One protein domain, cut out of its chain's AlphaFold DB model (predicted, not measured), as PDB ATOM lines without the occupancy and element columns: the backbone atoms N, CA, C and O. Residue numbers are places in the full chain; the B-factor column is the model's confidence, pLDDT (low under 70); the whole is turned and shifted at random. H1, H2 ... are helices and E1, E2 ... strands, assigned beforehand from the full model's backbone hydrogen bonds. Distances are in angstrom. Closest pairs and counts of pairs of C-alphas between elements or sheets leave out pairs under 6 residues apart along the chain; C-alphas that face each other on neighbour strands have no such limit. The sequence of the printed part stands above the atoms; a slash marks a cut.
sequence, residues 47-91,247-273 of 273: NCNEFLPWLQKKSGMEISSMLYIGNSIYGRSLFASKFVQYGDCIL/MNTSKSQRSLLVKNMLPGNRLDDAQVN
ATOM      1  N   ASN A  47     -62.661  -0.196  57.641       51.56
ATOM      2  CA  ASN A  47     -63.517  -0.391  58.816       51.56
ATOM      3  C   ASN A  47     -62.875   0.123  60.126       51.56
ATOM      4  O   ASN A  47     -62.291  -0.628  60.902       51.56
ATOM      5  N   CYS A  48     -63.003   1.419  60.415       57.72
ATOM      6  CA  CYS A  48     -62.675   1.970  61.733       57.72
ATOM      7  C   CYS A  48     -63.782   1.679  62.768       57.72
ATOM      8  O   CYS A  48     -63.563   1.795  63.972       57.72
ATOM      9  N   ASN A  49     -64.954   1.236  62.295       67.88
ATOM     10  CA  ASN A  49     -66.133   0.958  63.115       67.88
ATOM     11  C   ASN A  49     -65.877  -0.096  64.201       67.88
ATOM     12  O   ASN A  49     -66.505  -0.033  65.249       67.88
ATOM     13  N   GLU A  50     -64.954  -1.035  63.978       85.19
ATOM     14  CA  GLU A  50     -64.669  -2.111  64.934       85.19
ATOM     15  C   GLU A  50     -63.494  -1.798  65.869       85.19
ATOM     16  O   GLU A  50     -63.402  -2.387  66.943       85.19
ATOM     17  N   PHE A  51     -62.625  -0.840  65.520       88.62
ATOM     18  CA  PHE A  51     -61.403  -0.559  66.279       88.62
ATOM     19  C   PHE A  51     -61.685   0.021  67.671       88.62
ATOM     20  O   PHE A  51     -61.183  -0.497  68.668       88.62
ATOM     21  N   LEU A  52     -62.492   1.085  67.764       86.56
ATOM     22  CA  LEU A  52     -62.794   1.712  69.058       86.56
ATOM     23  C   LEU A  52     -63.625   0.796  69.971       86.56
ATOM     24  O   LEU A  52     -63.241   0.652  71.135       86.56
ATOM     25  N   PRO A  53     -64.686   0.114  69.486       88.69
ATOM     26  CA  PRO A  53     -65.389  -0.881  70.296       88.69
ATOM     27  C   PRO A  53     -64.481  -2.017  70.775       88.69
ATOM     28  O   PRO A  53     -64.564  -2.416  71.939       88.69
ATOM     29  N   TRP A  54     -63.585  -2.514  69.915       91.25
ATOM     30  CA  TRP A  54     -62.594  -3.519  70.299       91.25
ATOM     31  C   TRP A  54     -61.667  -3.007  71.403       91.25
ATOM     32  O   TRP A  54     -61.507  -3.680  72.421       91.25
ATOM     33  N   LEU A  55     -61.099  -1.808  71.248       88.31
ATOM     34  CA  LEU A  55     -60.158  -1.252  72.218       88.31
ATOM     35  C   LEU A  55     -60.838  -0.988  73.568       88.31
ATOM     36  O   LEU A  55     -60.257  -1.284  74.613       88.31
ATOM     37  N   GLN A  56     -62.082  -0.503  73.572       87.81
ATOM     38  CA  GLN A  56     -62.872  -0.315  74.793       87.81
ATOM     39  C   GLN A  56     -63.140  -1.654  75.494       87.81
ATOM     40  O   GLN A  56     -62.964  -1.765  76.706       87.81
ATOM     41  N   LYS A  57     -63.500  -2.696  74.733       90.00
ATOM     42  CA  LYS A  57     -63.703  -4.048  75.271       90.00
ATOM     43  C   LYS A  57     -62.410  -4.642  75.835       90.00
ATOM     44  O   LYS A  57     -62.438  -5.175  76.939       90.00
ATOM     45  N   LYS A  58     -61.292  -4.554  75.101       88.94
ATOM     46  CA  LYS A  58     -60.000  -5.139  75.504       88.94
ATOM     47  C   LYS A  58     -59.387  -4.409  76.703       88.94
ATOM     48  O   LYS A  58     -58.807  -5.055  77.560       88.94
ATOM     49  N   SER A  59     -59.548  -3.086  76.780       85.31
ATOM     50  CA  SER A  59     -59.042  -2.275  77.900       85.31
ATOM     51  C   SER A  59     -59.925  -2.317  79.148       85.31
ATOM     52  O   SER A  59     -59.475  -1.933  80.225       85.31
ATOM     53  N   GLY A  60     -61.201  -2.699  79.013       85.00
ATOM     54  CA  GLY A  60     -62.189  -2.565  80.086       85.00
ATOM     55  C   GLY A  60     -62.445  -1.109  80.499       85.00
ATOM     56  O   GLY A  60     -62.954  -0.860  81.592       85.00
ATOM     57  N   MET A  61     -62.069  -0.139  79.659       78.75
ATOM     58  CA  MET A  61     -62.143   1.291  79.950       78.75
ATOM     59  C   MET A  61     -62.878   2.042  78.849       78.75
ATOM     60  O   MET A  61     -62.693   1.773  77.664       78.75
ATOM     61  N   GLU A  62     -63.661   3.048  79.233       78.00
ATOM     62  CA  GLU A  62     -64.204   3.995  78.263       78.00
ATOM     63  C   GLU A  62     -63.073   4.788  77.602       78.00
ATOM     64  O   GLU A  62     -62.239   5.410  78.268       78.00
ATOM     65  N   ILE A  63     -63.069   4.780  76.272       75.56
ATOM     66  CA  ILE A  63     -62.204   5.645  75.481       75.56
ATOM     67  C   ILE A  63     -62.868   7.017  75.431       75.56
ATOM     68  O   ILE A  63     -64.062   7.132  75.154       75.56
ATOM     69  N   SER A  64     -62.095   8.069  75.706       74.25
ATOM     70  CA  SER A  64     -62.614   9.434  75.673       74.25
ATOM     71  C   SER A  64     -63.223   9.748  74.309       74.25
ATOM     72  O   SER A  64     -62.558   9.654  73.280       74.25
ATOM     73  N   SER A  65     -64.464  10.234  74.313       78.06
ATOM     74  CA  SER A  65     -65.131  10.733  73.110       78.06
ATOM     75  C   SER A  65     -64.553  12.053  72.598       78.06
ATOM     76  O   SER A  65     -65.121  12.619  71.674       78.06
ATOM     77  N   MET A  66     -63.475  12.579  73.203       80.06
ATOM     78  CA  MET A  66     -62.790  13.814  72.789       80.06
ATOM     79  C   MET A  66     -62.085  13.703  71.444       80.06
ATOM     80  O   MET A  66     -61.876  14.729  70.801       80.06
ATOM     81  N   LEU A  67     -61.725  12.490  71.025       83.31
ATOM     82  CA  LEU A  67     -61.039  12.255  69.764       83.31
ATOM     83  C   LEU A  67     -61.804  11.272  68.886       83.31
ATOM     84  O   LEU A  67     -62.493  10.382  69.382       83.31
ATOM     85  N   TYR A  68     -61.610  11.398  67.581       85.62
ATOM     86  CA  TYR A  68     -62.002  10.395  66.601       85.62
ATOM     87  C   TYR A  68     -60.854  10.126  65.626       85.62
ATOM     88  O   TYR A  68     -59.969  10.964  65.433       85.62
ATOM     89  N   ILE A  69     -60.865   8.938  65.022       86.12
ATOM     90  CA  ILE A  69     -59.913   8.563  63.976       86.12
ATOM     91  C   ILE A  69     -60.458   9.071  62.642       86.12
ATOM     92  O   ILE A  69     -61.603   8.795  62.285       86.12
ATOM     93  N   GLY A  70     -59.633   9.806  61.908       86.62
ATOM     94  CA  GLY A  70     -59.942  10.294  60.568       86.62
ATOM     95  C   GLY A  70     -58.762  10.110  59.621       86.62
ATOM     96  O   GLY A  70     -57.683   9.678  60.023       86.62
ATOM     97  N   ASN A  71     -58.958  10.476  58.356       86.62
ATOM     98  CA  ASN A  71     -57.901  10.463  57.348       86.62
ATOM     99  C   ASN A  71     -57.343  11.876  57.145       86.62
ATOM    100  O   ASN A  71     -58.099  12.841  57.052       86.62
ATOM    101  N   SER A  72     -56.021  11.986  57.048       82.94
ATOM    102  CA  SER A  72     -55.299  13.202  56.678       82.94
ATOM    103  C   SER A  72     -54.381  12.940  55.480       82.94
ATOM    104  O   SER A  72     -54.251  11.809  55.013       82.94
ATOM    105  N   ILE A  73     -53.689  13.981  55.011       81.00
ATOM    106  CA  ILE A  73     -52.649  13.850  53.977       81.00
ATOM    107  C   ILE A  73     -51.454  12.980  54.412       81.00
ATOM    108  O   ILE A  73     -50.646  12.609  53.570       81.00
ATOM    109  N   TYR A  74     -51.338  12.658  55.706       76.81
ATOM    110  CA  TYR A  74     -50.307  11.773  56.266       76.81
ATOM    111  C   TYR A  74     -50.874  10.397  56.658       76.81
ATOM    112  O   TYR A  74     -50.280   9.682  57.461       76.81
ATOM    113  N   GLY A  75     -52.044  10.031  56.128       81.44
ATOM    114  CA  GLY A  75     -52.754   8.805  56.485       81.44
ATOM    115  C   GLY A  75     -53.673   8.993  57.693       81.44
ATOM    116  O   GLY A  75     -54.156  10.097  57.962       81.44
ATOM    117  N   ARG A  76     -53.954   7.899  58.407       84.12
ATOM    118  CA  ARG A  76     -54.836   7.920  59.583       84.12
ATOM    119  C   ARG A  76     -54.248   8.771  60.708       84.12
ATOM    120  O   ARG A  76     -53.099   8.581  61.097       84.12
ATOM    121  N   SER A  77     -55.067   9.663  61.253       84.00
ATOM    122  CA  SER A  77     -54.710  10.572  62.344       84.00
ATOM    123  C   SER A  77     -55.857  10.724  63.339       84.00
ATOM    124  O   SER A  77     -57.005  10.375  63.055       84.00
ATOM    125  N   LEU A  78     -55.542  11.288  64.503       84.06
ATOM    126  CA  LEU A  78     -56.529  11.662  65.509       84.06
ATOM    127  C   LEU A  78     -56.975  13.112  65.331       84.06
ATOM    128  O   LEU A  78     -56.160  14.000  65.074       84.06
ATOM    129  N   PHE A  79     -58.267  13.344  65.520       85.12
ATOM    130  CA  PHE A  79     -58.901  14.652  65.413       85.12
ATOM    131  C   PHE A  79     -59.752  14.927  66.643       85.12
ATOM    132  O   PHE A  79     -60.378  14.012  67.179       85.12
ATOM    133  N   ALA A  80     -59.808  16.183  67.075       86.75
ATOM    134  CA  ALA A  80     -60.678  16.593  68.168       86.75
ATOM    135  C   ALA A  80     -62.150  16.599  67.726       86.75
ATOM    136  O   ALA A  80     -62.511  17.253  66.750       86.75
ATOM    137  N   SER A  81     -63.021  15.898  68.448       87.00
ATOM    138  CA  SER A  81     -64.479  15.923  68.224       87.00
ATOM    139  C   SER A  81     -65.155  17.117  68.908       87.00
ATOM    140  O   SER A  81     -66.213  17.579  68.487       87.00
ATOM    141  N   LYS A  82     -64.540  17.609  69.985       87.44
ATOM    142  CA  LYS A  82     -64.987  18.721  70.823       87.44
ATOM    143  C   LYS A  82     -63.778  19.537  71.263       87.44
ATOM    144  O   LYS A  82     -62.642  19.141  71.017       87.44
ATOM    145  N   PHE A  83     -64.025  20.672  71.910       85.00
ATOM    146  CA  PHE A  83     -62.939  21.443  72.502       85.00
ATOM    147  C   PHE A  83     -62.178  20.582  73.519       85.00
ATOM    148  O   PHE A  83     -62.797  19.972  74.392       85.00
ATOM    149  N   VAL A  84     -60.856  20.533  73.379       80.44
ATOM    150  CA  VAL A  84     -59.946  19.880  74.324       80.44
ATOM    151  C   VAL A  84     -59.173  20.981  75.020       80.44
ATOM    152  O   VAL A  84     -58.609  21.834  74.340       80.44
ATOM    153  N   GLN A  85     -59.153  20.986  76.347       79.00
ATOM    154  CA  GLN A  85     -58.385  21.936  77.137       79.00
ATOM    155  C   GLN A  85     -57.034  21.334  77.542       79.00
ATOM    156  O   GLN A  85     -56.901  20.133  77.767       79.00
ATOM    157  N   TYR A  86     -56.013  22.177  77.680       75.31
ATOM    158  CA  TYR A  86     -54.733  21.783  78.252       75.31
ATOM    159  C   TYR A  86     -54.933  21.144  79.631       75.31
ATOM    160  O   TYR A  86     -55.569  21.723  80.512       75.31
ATOM    161  N   GLY A  87     -54.345  19.962  79.812       69.31
ATOM    162  CA  GLY A  87     -54.492  19.164  81.029       69.31
ATOM    163  C   GLY A  87     -55.647  18.162  80.982       69.31
ATOM    164  O   GLY A  87     -55.699  17.285  81.847       69.31
ATOM    165  N   ASP A  88     -56.515  18.218  79.965       73.25
ATOM    166  CA  ASP A  88     -57.501  17.167  79.743       73.25
ATOM    167  C   ASP A  88     -56.792  15.841  79.478       73.25
ATOM    168  O   ASP A  88     -55.848  15.734  78.689       73.25
ATOM    169  N   CYS A  89     -57.268  14.797  80.152       71.88
ATOM    170  CA  CYS A  89     -56.807  13.446  79.895       71.88
ATOM    171  C   CYS A  89     -57.562  12.896  78.688       71.88
ATOM    172  O   CYS A  89     -58.716  12.481  78.791       71.88
ATOM    173  N   ILE A  90     -56.894  12.912  77.542       70.12
ATOM    174  CA  ILE A  90     -57.541  12.645  76.257       70.12
ATOM    175  C   ILE A  90     -57.502  11.162  75.913       70.12
ATOM    176  O   ILE A  90     -58.387  10.650  75.234       70.12
ATOM    177  N   LEU A  91     -56.506  10.454  76.431       70.38
ATOM    178  CA  LEU A  91     -56.420   9.014  76.303       70.38
ATOM    179  C   LEU A  91     -55.872   8.405  77.584       70.38
ATOM    180  O   LEU A  91     -54.854   8.865  78.101       70.38
ATOM    181  N   MET A 247     -47.069   8.614  83.292       46.59
ATOM    182  CA  MET A 247     -47.195   7.225  83.734       46.59
ATOM    183  C   MET A 247     -47.805   7.226  85.131       46.59
ATOM    184  O   MET A 247     -47.172   7.667  86.088       46.59
ATOM    185  N   ASN A 248     -49.028   6.716  85.264       49.41
ATOM    186  CA  ASN A 248     -49.587   6.468  86.583       49.41
ATOM    187  C   ASN A 248     -49.283   5.021  86.983       49.41
ATOM    188  O   ASN A 248     -50.024   4.094  86.652       49.41
ATOM    189  N   THR A 249     -48.167   4.836  87.692       44.00
ATOM    190  CA  THR A 249     -47.685   3.525  88.156       44.00
ATOM    191  C   THR A 249     -48.659   2.834  89.108       44.00
ATOM    192  O   THR A 249     -48.698   1.610  89.129       44.00
ATOM    193  N   SER A 250     -49.503   3.584  89.827       47.78
ATOM    194  CA  SER A 250     -50.521   3.007  90.719       47.78
ATOM    195  C   SER A 250     -51.696   2.357  89.979       47.78
ATOM    196  O   SER A 250     -52.412   1.552  90.566       47.78
ATOM    197  N   LYS A 251     -51.902   2.691  88.695       49.72
ATOM    198  CA  LYS A 251     -53.037   2.210  87.886       49.72
ATOM    199  C   LYS A 251     -52.638   1.424  86.641       49.72
ATOM    200  O   LYS A 251     -53.525   1.035  85.893       49.72
ATOM    201  N   SER A 252     -51.344   1.205  86.389       58.62
ATOM    202  CA  SER A 252     -50.871   0.549  85.159       58.62
ATOM    203  C   SER A 252     -51.470   1.180  83.886       58.62
ATOM    204  O   SER A 252     -51.941   0.480  82.990       58.62
ATOM    205  N   GLN A 253     -51.463   2.515  83.806       57.84
ATOM    206  CA  GLN A 253     -52.068   3.274  82.703       57.84
ATOM    207  C   GLN A 253     -51.132   4.377  82.200       57.84
ATOM    208  O   GLN A 253     -50.431   5.022  82.989       57.84
ATOM    209  N   ARG A 254     -51.167   4.634  80.886       63.38
ATOM    210  CA  ARG A 254     -50.552   5.817  80.262       63.38
ATOM    211  C   ARG A 254     -51.618   6.868  79.975       63.38
ATOM    212  O   ARG A 254     -52.668   6.527  79.436       63.38
ATOM    213  N   SER A 255     -51.339   8.122  80.337       57.78
ATOM    214  CA  SER A 255     -52.194   9.270  80.015       57.78
ATOM    215  C   SER A 255     -51.514  10.188  79.007       57.78
ATOM    216  O   SER A 255     -50.345  10.529  79.194       57.78
ATOM    217  N   LEU A 256     -52.251  10.600  77.975       63.53
ATOM    218  CA  LEU A 256     -51.818  11.628  77.028       63.53
ATOM    219  C   LEU A 256     -52.487  12.961  77.343       63.53
ATOM    220  O   LEU A 256     -53.715  13.043  77.417       63.53
ATOM    221  N   LEU A 257     -51.650  13.981  77.516       57.91
ATOM    222  CA  LEU A 257     -52.047  15.376  77.661       57.91
ATOM    223  C   LEU A 257     -51.692  16.108  76.368       57.91
ATOM    224  O   LEU A 257     -50.551  16.006  75.907       57.91
ATOM    225  N   VAL A 258     -52.641  16.852  75.802       62.81
ATOM    226  CA  VAL A 258     -52.387  17.732  74.653       62.81
ATOM    227  C   VAL A 258     -52.782  19.167  74.975       62.81
ATOM    228  O   VAL A 258     -53.356  19.454  76.027       62.81
ATOM    229  N   LYS A 259     -52.406  20.087  74.091       67.50
ATOM    230  CA  LYS A 259     -52.749  21.507  74.192       67.50
ATOM    231  C   LYS A 259     -54.222  21.763  73.875       67.50
ATOM    232  O   LYS A 259     -54.952  20.860  73.482       67.50
ATOM    233  N   ASN A 260     -54.640  23.019  74.030       73.00
ATOM    234  CA  ASN A 260     -55.978  23.443  73.641       73.00
ATOM    235  C   ASN A 260     -56.241  23.124  72.160       73.00
ATOM    236  O   ASN A 260     -55.437  23.495  71.305       73.00
ATOM    237  N   MET A 261     -57.376  22.501  71.851       74.44
ATOM    238  CA  MET A 261     -57.776  22.189  70.478       74.44
ATOM    239  C   MET A 261     -59.230  22.530  70.212       74.44
ATOM    240  O   MET A 261     -60.099  22.282  71.045       74.44
ATOM    241  N   LEU A 262     -59.488  23.042  69.010       82.69
ATOM    242  CA  LEU A 262     -60.836  23.224  68.492       82.69
ATOM    243  C   LEU A 262     -61.345  21.932  67.830       82.69
ATOM    244  O   LEU A 262     -60.536  21.153  67.317       82.69
ATOM    245  N   PRO A 263     -62.672  21.711  67.802       85.62
ATOM    246  CA  PRO A 263     -63.267  20.614  67.047       85.62
ATOM    247  C   PRO A 263     -62.816  20.625  65.578       85.62
ATOM    248  O   PRO A 263     -62.780  21.678  64.946       85.62
ATOM    249  N   GLY A 264     -62.496  19.452  65.033       83.56
ATOM    250  CA  GLY A 264     -62.016  19.263  63.662       83.56
ATOM    251  C   GLY A 264     -60.505  19.428  63.483       83.56
ATOM    252  O   GLY A 264     -59.976  19.008  62.455       83.56
ATOM    253  N   ASN A 265     -59.784  19.970  64.470       83.50
ATOM    254  CA  ASN A 265     -58.328  20.064  64.392       83.50
ATOM    255  C   ASN A 265     -57.691  18.681  64.545       83.50
ATOM    256  O   ASN A 265     -58.067  17.899  65.425       83.50
ATOM    257  N   ARG A 266     -56.678  18.406  63.720       79.75
ATOM    258  CA  ARG A 266     -55.816  17.238  63.884       79.75
ATOM    259  C   ARG A 266     -54.909  17.428  65.094       79.75
ATOM    260  O   ARG A 266     -54.405  18.523  65.334       79.75
ATOM    261  N   LEU A 267     -54.676  16.344  65.821       73.12
ATOM    262  CA  LEU A 267     -53.887  16.329  67.052       73.12
ATOM    263  C   LEU A 267     -52.431  16.773  66.837       73.12
ATOM    264  O   LEU A 267     -51.865  17.436  67.701       73.12
ATOM    265  N   ASP A 268     -51.874  16.499  65.657       66.75
ATOM    266  CA  ASP A 268     -50.515  16.904  65.279       66.75
ATOM    267  C   ASP A 268     -50.414  18.384  64.837       66.75
ATOM    268  O   ASP A 268     -49.320  18.928  64.788       66.75
ATOM    269  N   ASP A 269     -51.532  19.059  64.525       63.44
ATOM    270  CA  ASP A 269     -51.535  20.435  63.981       63.44
ATOM    271  C   ASP A 269     -51.636  21.528  65.061       63.44
ATOM    272  O   ASP A 269     -51.758  22.718  64.749       63.44
ATOM    273  N   ALA A 270     -51.623  21.155  66.344       52.94
ATOM    274  CA  ALA A 270     -51.743  22.103  67.446       52.94
ATOM    275  C   ALA A 270     -50.504  23.020  67.527       52.94
ATOM    276  O   ALA A 270     -49.468  22.660  68.084       52.94
ATOM    277  N   GLN A 271     -50.622  24.231  66.973       37.41
ATOM    278  CA  GLN A 271     -49.572  25.252  66.976       37.41
ATOM    279  C   GLN A 271     -49.197  25.700  68.400       37.41
ATOM    280  O   GLN A 271     -50.024  25.791  69.312       37.41
ATOM    281  N   VAL A 272     -47.914  26.015  68.567       33.31
ATOM    282  CA  VAL A 272     -47.330  26.615  69.767       33.31
ATOM    283  C   VAL A 272     -47.545  28.123  69.694       33.31
ATOM    284  O   VAL A 272     -46.947  28.767  68.838       33.31
ATOM    285  N   ASN A 273     -48.368  28.671  70.586       30.44
ATOM    286  CA  ASN A 273     -48.255  30.076  70.981       30.44
ATOM    287  C   ASN A 273     -47.423  30.163  72.256       30.44
ATOM    288  O   ASN A 273     -47.634  29.288  73.134       30.44
TER     289      ASN A 273
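Overview. This is residues 47 to 91 and 247 to 273 of the 273 residues of an uncharacterized protein of Papaver somniferum (UniProt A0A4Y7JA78). Two small, separate antiparallel strand pairs, the hairpin E1-E2 and the pair E3-E4, are joined by loops, with the single helix H1 set off to one side. The printed part has 72 residues, in the order H1, E1, E2, E3, E4; the class is mixed, with under half of the residues in named elements. It is only just compact, close to loose, with a radius of gyration of the C-alphas of 13.2 A and spans of 34 by 32 by 19 A.

Along the chain. H1, residues 51 to 59, begins at C-alpha 51 (-61.403, -0.559, 66.279) and is 12.0 A long. E1 is residues 67 to 72, 14.3 A; E2, 75 to 80, 16.1 A; E3, 89 to 91, 5.7 A. E4, residues 253 to 257, 13.1 A, ends at C-alpha 257 (-52.047, 15.376, 77.661).

Arrangement. H1 has every O i to N i+4 pair within hydrogen-bond range and is apart from E2, E3 and E4. In the hairpin E1 and E2, N 70 and O 77 are 2.9 A apart, within hydrogen-bond range. In E3 and E4, N 256 and O 91 are, at 3.1 A.

Size, cuts and confidence. Residues 92 to 246 are not printed; C-alphas 91 and 247 are 12.0 A apart. No link printed whole is long. Confidence is under 70 at residues 47 to 49, 87, 247 to 259 and 268 to 273.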